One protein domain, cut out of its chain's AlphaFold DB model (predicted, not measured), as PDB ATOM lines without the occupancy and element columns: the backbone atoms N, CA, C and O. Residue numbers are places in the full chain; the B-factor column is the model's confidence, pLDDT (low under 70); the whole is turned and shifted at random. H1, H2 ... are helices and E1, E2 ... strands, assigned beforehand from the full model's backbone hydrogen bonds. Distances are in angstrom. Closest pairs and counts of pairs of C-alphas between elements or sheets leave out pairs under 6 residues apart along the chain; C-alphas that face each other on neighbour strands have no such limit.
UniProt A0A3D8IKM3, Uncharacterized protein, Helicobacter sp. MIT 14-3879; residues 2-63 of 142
ATOM      1  N   LYS A   2      33.113 -21.537 -33.434       91.38
ATOM      2  CA  LYS A   2      31.756 -21.032 -33.107       91.38
ATOM      3  C   LYS A   2      31.716 -19.533 -32.767       91.38
ATOM      4  O   LYS A   2      30.964 -18.798 -33.391       91.38
ATOM      5  N   PHE A   3      32.548 -19.072 -31.827       94.44
ATOM      6  CA  PHE A   3      32.567 -17.662 -31.408       94.44
ATOM      7  C   PHE A   3      32.904 -16.698 -32.549       94.44
ATOM      8  O   PHE A   3      32.273 -15.658 -32.679       94.44
ATOM      9  N   PHE A   4      33.843 -17.075 -33.420       95.50
ATOM     10  CA  PHE A   4      34.197 -16.284 -34.597       95.50
ATOM     11  C   PHE A   4      33.049 -16.222 -35.616       95.50
ATOM     12  O   PHE A   4      32.712 -15.148 -36.105       95.50
ATOM     13  N   ALA A   5      32.395 -17.356 -35.884       96.38
ATOM     14  CA  ALA A   5      31.216 -17.418 -36.747       96.38
ATOM     15  C   ALA A   5      30.057 -16.560 -36.207       96.38
ATOM     16  O   ALA A   5      29.444 -15.797 -36.956       96.38
ATOM     17  N   GLN A   6      29.798 -16.641 -34.899       97.69
ATOM     18  CA  GLN A   6      28.796 -15.824 -34.219       97.69
ATOM     19  C   GLN A   6      29.140 -14.336 -34.310       97.69
ATOM     20  O   GLN A   6      28.279 -13.537 -34.672       97.69
ATOM     21  N   PHE A   7      30.400 -13.972 -34.052       97.44
ATOM     22  CA  PHE A   7      30.881 -12.599 -34.166       97.44
ATOM     23  C   PHE A   7      30.653 -12.039 -35.573       97.44
ATOM     24  O   PHE A   7      30.074 -10.966 -35.712       97.44
ATOM     25  N   ILE A   8      31.018 -12.779 -36.626       97.12
ATOM     26  CA  ILE A   8      30.788 -12.349 -38.015       97.12
ATOM     27  C   ILE A   8      29.306 -12.086 -38.274       97.12
ATOM     28  O   ILE A   8      28.962 -11.059 -38.858       97.12
ATOM     29  N   TYR A   9      28.421 -12.979 -37.827       98.00
ATOM     30  CA  TYR A   9      26.986 -12.784 -38.016       98.00
ATOM     31  C   TYR A   9      26.480 -11.553 -37.254       98.00
ATOM     32  O   TYR A   9      25.740 -10.744 -37.811       98.00
ATOM     33  N   GLN A  10      26.924 -11.347 -36.014       97.56
ATOM     34  CA  GLN A  10      26.588 -10.144 -35.247       97.56
ATOM     35  C   GLN A  10      27.052  -8.869 -35.964       97.56
ATOM     36  O   GLN A  10      26.289  -7.908 -36.059       97.56
ATOM     37  N   GLN A  11      28.255  -8.872 -36.545       97.56
ATOM     38  CA  GLN A  11      28.736  -7.746 -37.350       97.56
ATOM     39  C   GLN A  11      27.861  -7.514 -38.591       97.56
ATOM     40  O   GLN A  11      27.543  -6.367 -38.898       97.56
ATOM     41  N   ILE A  12      27.386  -8.574 -39.264       97.44
ATOM     42  CA  ILE A  12      26.426  -8.449 -40.378       97.44
ATOM     43  C   ILE A  12      25.149  -7.738 -39.908       97.44
ATOM     44  O   ILE A  12      24.666  -6.819 -40.575       97.44
ATOM     45  N   LEU A  13      24.603  -8.132 -38.754       96.94
ATOM     46  CA  LEU A  13      23.361  -7.565 -38.217       96.94
ATOM     47  C   LEU A  13      23.511  -6.109 -37.764       96.94
ATOM     48  O   LEU A  13      22.595  -5.319 -38.000       96.94
ATOM     49  N   ASN A  14      24.672  -5.732 -37.233       96.00
ATOM     50  CA  ASN A  14      24.917  -4.395 -36.681       96.00
ATOM     51  C   ASN A  14      25.472  -3.387 -37.703       96.00
ATOM     52  O   ASN A  14      25.371  -2.181 -37.502       96.00
ATOM     53  N   ALA A  15      26.050  -3.849 -38.813       95.81
ATOM     54  CA  ALA A  15      26.661  -2.967 -39.805       95.81
ATOM     55  C   ALA A  15      25.631  -2.177 -40.633       95.81
ATOM     56  O   ALA A  15      24.725  -2.759 -41.229       95.81
ATOM     57  N   ASN A  16      25.825  -0.863 -40.763       93.38
ATOM     58  CA  ASN A  16      25.016  -0.011 -41.651       93.38
ATOM     59  C   ASN A  16      25.607   0.106 -43.070       93.38
ATOM     60  O   ASN A  16      24.886   0.345 -44.036       93.38
ATOM     61  N   SER A  17      26.921  -0.091 -43.217       96.31
ATOM     62  CA  SER A  17      27.598  -0.025 -44.517       96.31
ATOM     63  C   SER A  17      27.292  -1.261 -45.365       96.31
ATOM     64  O   SER A  17      27.683  -2.378 -45.020       96.31
ATOM     65  N   LYS A  18      26.654  -1.053 -46.524       94.00
ATOM     66  CA  LYS A  18      26.356  -2.121 -47.498       94.00
ATOM     67  C   LYS A  18      27.622  -2.831 -47.985       94.00
ATOM     68  O   LYS A  18      27.622  -4.048 -48.131       94.00
ATOM     69  N   ILE A  19      28.698  -2.073 -48.196       96.81
ATOM     70  CA  ILE A  19      29.993  -2.602 -48.642       96.81
ATOM     71  C   ILE A  19      30.575  -3.522 -47.565       96.81
ATOM     72  O   ILE A  19      30.962  -4.650 -47.861       96.81
ATOM     73  N   PHE A  20      30.570  -3.084 -46.304       97.25
ATOM     74  CA  PHE A  20      31.075  -3.899 -45.199       97.25
ATOM     75  C   PHE A  20      30.244  -5.175 -44.998       97.25
ATOM     76  O   PHE A  20      30.805  -6.265 -44.897       97.25
ATOM     77  N   VAL A  21      28.910  -5.069 -45.049       96.94
ATOM     78  CA  VAL A  21      28.003  -6.231 -45.007       96.94
ATOM     79  C   VAL A  21      28.310  -7.212 -46.139       96.94
ATOM     80  O   VAL A  21      28.387  -8.414 -45.897       96.94
ATOM     81  N   TYR A  22      28.536  -6.726 -47.360       96.62
ATOM     82  CA  TYR A  22      28.897  -7.571 -48.497       96.62
ATOM     83  C   TYR A  22      30.195  -8.359 -48.255       96.62
ATOM     84  O   TYR A  22      30.237  -9.568 -48.502       96.62
ATOM     85  N   PHE A  23      31.237  -7.712 -47.719       98.00
ATOM     86  CA  PHE A  23      32.481  -8.395 -47.347       98.00
ATOM     87  C   PHE A  23      32.257  -9.455 -46.262       98.00
ATOM     88  O   PHE A  23      32.728 -10.585 -46.403       98.00
ATOM     89  N   LEU A  24      31.487  -9.138 -45.219       97.81
ATOM     90  CA  LEU A  24      31.164 -10.094 -44.158       97.81
ATOM     91  C   LEU A  24      30.336 -11.284 -44.668       97.81
ATOM     92  O   LEU A  24      30.561 -12.414 -44.240       97.81
ATOM     93  N   LEU A  25      29.422 -11.070 -45.618       97.00
ATOM     94  CA  LEU A  25      28.663 -12.149 -46.257       97.00
ATOM     95  C   LEU A  25      29.563 -13.063 -47.094       97.00
ATOM     96  O   LEU A  25      29.385 -14.281 -47.062       97.00
ATOM     97  N   LYS A  26      30.561 -12.507 -47.796       97.69
ATOM     98  CA  LYS A  26      31.591 -13.317 -48.466       97.69
ATOM     99  C   LYS A  26      32.387 -14.147 -47.465       97.69
ATOM    100  O   LYS A  26      32.568 -15.341 -47.693       97.69
ATOM    101  N   LEU A  27      32.807 -13.545 -46.353       96.62
ATOM    102  CA  LEU A  27      33.527 -14.252 -45.296       96.62
ATOM    103  C   LEU A  27      32.677 -15.383 -44.696       96.62
ATOM    104  O   LEU A  27      33.147 -16.515 -44.597       96.62
ATOM    105  N   ARG A  28      31.401 -15.117 -44.389       97.31
ATOM    106  CA  ARG A  28      30.433 -16.134 -43.947       97.31
ATOM    107  C   ARG A  28      30.299 -17.264 -44.971       97.31
ATOM    108  O   ARG A  28      30.339 -18.426 -44.583       97.31
ATOM    109  N   LYS A  29      30.188 -16.950 -46.267       97.12
ATOM    110  CA  LYS A  29      30.109 -17.959 -47.340       97.12
ATOM    111  C   LYS A  29      31.367 -18.825 -47.406       97.12
ATOM    112  O   LYS A  29      31.248 -20.021 -47.646       97.12
ATOM    113  N   ILE A  30      32.552 -18.246 -47.203       96.81
ATOM    114  CA  ILE A  30      33.810 -19.003 -47.138       96.81
ATOM    115  C   ILE A  30      33.799 -19.932 -45.925       96.81
ATOM    116  O   ILE A  30      34.054 -21.119 -46.090       96.81
ATOM    117  N   LEU A  31      33.443 -19.433 -44.738       95.94
ATOM    118  CA  LEU A  31      33.355 -20.257 -43.527       95.94
ATOM    119  C   LEU A  31      32.389 -21.433 -43.687       95.94
ATOM    120  O   LEU A  31      32.737 -22.549 -43.311       95.94
ATOM    121  N   LEU A  32      31.227 -21.199 -44.302       96.69
ATOM    122  CA  LEU A  32      30.212 -22.226 -44.549       96.69
ATOM    123  C   LEU A  32      30.680 -23.368 -45.456       96.69
ATOM    124  O   LEU A  32      30.097 -24.444 -45.397       96.69
ATOM    125  N   LYS A  33      31.733 -23.172 -46.261       96.12
ATOM    126  CA  LYS A  33      32.343 -24.270 -47.030       96.12
ATOM    127  C   LYS A  33      33.082 -25.275 -46.148       96.12
ATOM    128  O   LYS A  33      33.287 -26.401 -46.579       96.12
ATOM    129  N   PHE A  34      33.513 -24.857 -44.959       95.19
ATOM    130  CA  PHE A  34      34.310 -25.678 -44.048       95.19
ATOM    131  C   PHE A  34      33.512 -26.128 -42.826       95.19
ATOM    132  O   PHE A  34      33.711 -27.236 -42.340       95.19
ATOM    133  N   ILE A  35      32.633 -25.271 -42.296       94.81
ATOM    134  CA  ILE A  35      31.848 -25.576 -41.100       94.81
ATOM    135  C   ILE A  35      30.529 -24.800 -41.070       94.81
ATOM    136  O   ILE A  35      30.464 -23.619 -41.409       94.81
ATOM    137  N   ASN A  36      29.486 -25.448 -40.552       95.50
ATOM    138  CA  ASN A  36      28.200 -24.827 -40.253       95.50
ATOM    139  C   ASN A  36      27.876 -24.916 -38.746       95.50
ATOM    140  O   ASN A  36      27.041 -25.721 -38.341       95.50
ATOM    141  N   PRO A  37      28.570 -24.155 -37.878       96.44
ATOM    142  CA  PRO A  37      28.397 -24.285 -36.438       96.44
ATOM    143  C   PRO A  37      27.054 -23.700 -35.993       96.44
ATOM    144  O   PRO A  37      26.595 -22.703 -36.552       96.44
ATOM    145  N   ILE A  38      26.477 -24.251 -34.923       97.25
ATOM    146  CA  ILE A  38      25.361 -23.610 -34.220       97.25
ATOM    147  C   ILE A  38      25.873 -22.357 -33.506       97.25
ATOM    148  O   ILE A  38      26.778 -22.428 -32.666       97.25
ATOM    149  N   ILE A  39      25.285 -21.212 -33.832       97.56
ATOM    150  CA  ILE A  39      25.548 -19.904 -33.231       97.56
ATOM    151  C   ILE A  39      24.323 -19.445 -32.441       97.56
ATOM    152  O   ILE A  39      23.200 -19.797 -32.785       97.56
ATOM    153  N   THR A  40      24.544 -18.649 -31.397       97.81
ATOM    154  CA  THR A  40      23.467 -18.076 -30.580       97.81
ATOM    155  C   THR A  40      23.400 -16.581 -30.850       97.81
ATOM    156  O   THR A  40      24.387 -15.874 -30.630       97.81
ATOM    157  N   LEU A  41      22.263 -16.077 -31.319       97.38
ATOM    158  CA  LEU A  41      22.074 -14.656 -31.610       97.38
ATOM    159  C   LEU A  41      20.886 -14.087 -30.844       97.38
ATOM    160  O   LEU A  41      19.858 -14.739 -30.710       97.38
ATOM    161  N   ASN A  42      21.041 -12.837 -30.406       96.69
ATOM    162  CA  ASN A  42      19.952 -11.993 -29.936       96.69
ATOM    163  C   ASN A  42      19.707 -10.917 -30.994       96.69
ATOM    164  O   ASN A  42      20.627 -10.159 -31.315       96.69
ATOM    165  N   TYR A  43      18.497 -10.840 -31.532       95.94
ATOM    166  CA  TYR A  43      18.129  -9.821 -32.508       95.94
ATOM    167  C   TYR A  43      16.666  -9.429 -32.323       95.94
ATOM    168  O   TYR A  43      15.796 -10.288 -32.238       95.94
ATOM    169  N   ARG A  44      16.397  -8.120 -32.229       92.12
ATOM    170  CA  ARG A  44      15.039  -7.562 -32.052       92.12
ATOM    171  C   ARG A  44      14.252  -8.164 -30.878       92.12
ATOM    172  O   ARG A  44      13.046  -8.342 -30.967       92.12
ATOM    173  N   GLY A  45      14.941  -8.470 -29.780       93.56
ATOM    174  CA  GLY A  45      14.331  -9.061 -28.586       93.56
ATOM    175  C   GLY A  45      14.166 -10.582 -28.635       93.56
ATOM    176  O   GLY A  45      13.867 -11.169 -27.605       93.56
ATOM    177  N   PHE A  46      14.436 -11.227 -29.772       95.75
ATOM    178  CA  PHE A  46      14.404 -12.681 -29.898       95.75
ATOM    179  C   PHE A  46      15.792 -13.281 -29.733       95.75
ATOM    180  O   PHE A  46      16.778 -12.744 -30.248       95.75
ATOM    181  N   LYS A  47      15.854 -14.426 -29.057       97.44
ATOM    182  CA  LYS A  47      17.064 -15.226 -28.902       97.44
ATOM    183  C   LYS A  47      16.894 -16.550 -29.631       97.44
ATOM    184  O   LYS A  47      15.965 -17.288 -29.328       97.44
ATOM    185  N   LEU A  48      17.812 -16.857 -30.543       97.75
ATOM    186  CA  LEU A  48      17.813 -18.109 -31.295       97.75
ATOM    187  C   LEU A  48      19.206 -18.741 -31.314       97.75
ATOM    188  O   LEU A  48      20.207 -18.078 -31.606       97.75
ATOM    189  N   ASP A  49      19.243 -20.041 -31.058       98.06
ATOM    190  CA  ASP A  49      20.282 -20.950 -31.510       98.06
ATOM    191  C   ASP A  49      19.944 -21.413 -32.928       98.06
ATOM    192  O   ASP A  49      18.868 -21.948 -33.192       98.06
ATOM    193  N   MET A  50      20.869 -21.212 -33.861       96.94
ATOM    194  CA  MET A  50      20.667 -21.598 -35.255       96.94
ATOM    195  C   MET A  50      21.986 -21.944 -35.944       96.94
ATOM    196  O   MET A  50      23.038 -21.435 -35.544       96.94
ATOM    197  N   PRO A  51      21.974 -22.779 -36.997       96.81
ATOM    198  CA  PRO A  51      23.150 -22.977 -37.834       96.81
ATOM    199  C   PRO A  51      23.630 -21.654 -38.439       96.81
ATOM    200  O   PRO A  51      22.821 -20.798 -38.799       96.81
ATOM    201  N   LEU A  52      24.942 -21.491 -38.627       97.44
ATOM    202  CA  LEU A  52      25.520 -20.327 -39.314       97.44
ATOM    203  C   LEU A  52      24.894 -20.095 -40.701       97.44
ATOM    204  O   LEU A  52      24.837 -18.953 -41.166       97.44
ATOM    205  N   SER A  53      24.441 -21.157 -41.371       96.31
ATOM    206  CA  SER A  53      23.770 -21.112 -42.674       96.31
ATOM    207  C   SER A  53      22.386 -20.469 -42.618       96.31
ATOM    208  O   SER A  53      21.942 -19.929 -43.629       96.31
ATOM    209  N   HIS A  54      21.746 -20.430 -41.451       96.12
ATOM    210  CA  HIS A  54      20.409 -19.881 -41.277       96.12
ATOM    211  C   HIS A  54      20.382 -18.357 -41.487       96.12
ATOM    212  O   HIS A  54      21.274 -17.628 -41.039       96.12
ATOM    213  N   THR A  55      19.383 -17.846 -42.206       95.75
ATOM    214  CA  THR A  55      19.358 -16.453 -42.698       95.75
ATOM    215  C   THR A  55      18.274 -15.583 -42.083       95.75
ATOM    216  O   THR A  55      18.189 -14.416 -42.455       95.75
ATOM    217  N   ILE A  56      17.484 -16.088 -41.134       96.06
ATOM    218  CA  ILE A  56      16.288 -15.390 -40.644       96.06
ATOM    219  C   ILE A  56      16.544 -13.958 -40.168       96.06
ATOM    220  O   ILE A  56      15.951 -13.013 -40.683       96.06
ATOM    221  N   PHE A  57      17.508 -13.749 -39.269       96.69
ATOM    222  CA  PHE A  57      17.822 -12.407 -38.776       96.69
ATOM    223  C   PHE A  57      18.462 -11.522 -39.846       96.69
ATOM    224  O   PHE A  57      18.260 -10.307 -39.846       96.69
ATOM    225  N   TYR A  58      19.194 -12.107 -40.798       96.50
ATOM    226  CA  TYR A  58      19.677 -11.356 -41.953       96.50
ATOM    227  C   TYR A  58      18.520 -10.890 -42.851       96.50
ATOM    228  O   TYR A  58      18.509  -9.731 -43.268       96.50
ATOM    229  N   TYR A  59      17.515 -11.735 -43.096       95.94
ATOM    230  CA  TYR A  59      16.325 -11.339 -43.848       95.94
ATOM    231  C   TYR A  59      15.489 -10.309 -43.101       95.94
ATOM    232  O   TYR A  59      15.107  -9.322 -43.716       95.94
ATOM    233  N   GLN A  60      15.311 -10.425 -41.786       95.38
ATOM    234  CA  GLN A  60      14.656  -9.381 -40.990       95.38
ATOM    235  C   GLN A  60      15.421  -8.048 -41.011       95.38
ATOM    236  O   GLN A  60      14.808  -6.980 -40.963       95.38
ATOM    237  N   LYS A  61      16.757  -8.076 -41.102       94.81
ATOM    238  CA  LYS A  61      17.564  -6.862 -41.298       94.81
ATOM    239  C   LYS A  61      17.265  -6.207 -42.653       94.81
ATOM    240  O   LYS A  61      17.107  -4.991 -42.705       94.81
ATOM    241  N   LEU A  62      17.211  -6.988 -43.736       95.25
ATOM    242  CA  LEU A  62      16.936  -6.481 -45.089       95.25
ATOM    243  C   LEU A  62      15.473  -6.064 -45.287       95.25
ATOM    244  O   LEU A  62      15.195  -5.072 -45.956       95.25
ATOM    245  N   TYR A  63      14.559  -6.823 -44.696       95.25
ATOM    246  CA  TYR A  63      13.116  -6.715 -44.836       95.25
ATOM    247  C   TYR A  63      12.505  -6.656 -43.433       95.25
ATOM    248  O   TYR A  63      12.142  -7.687 -42.868       95.25
TER     249      TYR A  63
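This is residues 2 to 63 of the 142 residues of an uncharacterized protein of Helicobacter sp. MIT 14-3879 (UniProt A0A3D8IKM3). Helix H1 makes the core, between H2, which folds back beside it as a helical hairpin, and E1, the nearer strand of a two-stranded hairpin. The short helix H3 packs near the last residues of H1, and E2 lies on the side of E1 away from H1. The printed part has 62 residues with three named helices and two named strands, in the order H1, H2, E1, E2, H3; the sheet has the order E1, E2 and is antiparallel. The class is mixed, helices and strands. The whole is compact, with a radius of gyration of the C-alphas of 10.8 A and spans of 27 by 27 by 17 A.

The sheet is a hairpin of E1, residues 38 to 43, and E2, residues 46 to 51, which are antiparallel at 156 degrees. Across it N 39 and O 50 are within hydrogen-bond range at 2.8 A, and N 48 and O 41 at 2.9 A. H1, residues 2 to 14, has 8 pairs of C-alphas within 8 A with E1, the closest being those of Gln 6 and Ile 39, 5.3 A apart. H1 and E2 are apart. H2, residues 18 to 32, touches H1, with the closest C-alphas those of Ile 12 and Val 21, 5.4 A apart. H1 and H2 form a helical hairpin and run opposite ways at a shallow tilt of 23 degrees. H3, residues 56 to 62, touches H1, which meets it with residues 12 to 13 alone; the closest C-alphas are those of Leu 13 and Tyr 58, 6.5 A apart. H1 and H3 run the same way at a shallow tilt of 28 degrees. The closest C-alphas of E1 and H3 are those of Tyr 43 and Phe 57, 6.8 A apart. H2 is apart from E2 and from H3. In H1, H2 and H3 every O i to N i+4 pair is within hydrogen-bond range.

E1 and E2 each measure 15.7 A from first to last C-alpha, and C-alpha 38, where E1 begins, is at (25.361, -23.610, -34.220). H2 is the longest helix by residues, 20.7 A long. H1 is 18.3 A long and begins with C-alpha 2 at (31.756, -21.032, -33.107). H3 is 10.0 A long and ends with C-alpha 62 at (16.936, -6.481, -45.089).

The C-alphas of Phe 34 and Gly 45 are the two farthest apart, at 30.2 A. The printed part runs from residue 2 to 63 and has no cut. The links H1 to H2, H2 to E1, E1 to E2 and E2 to H3 are tight. The mean pLDDT of the printed part is 96.3, and no printed residue is under 70.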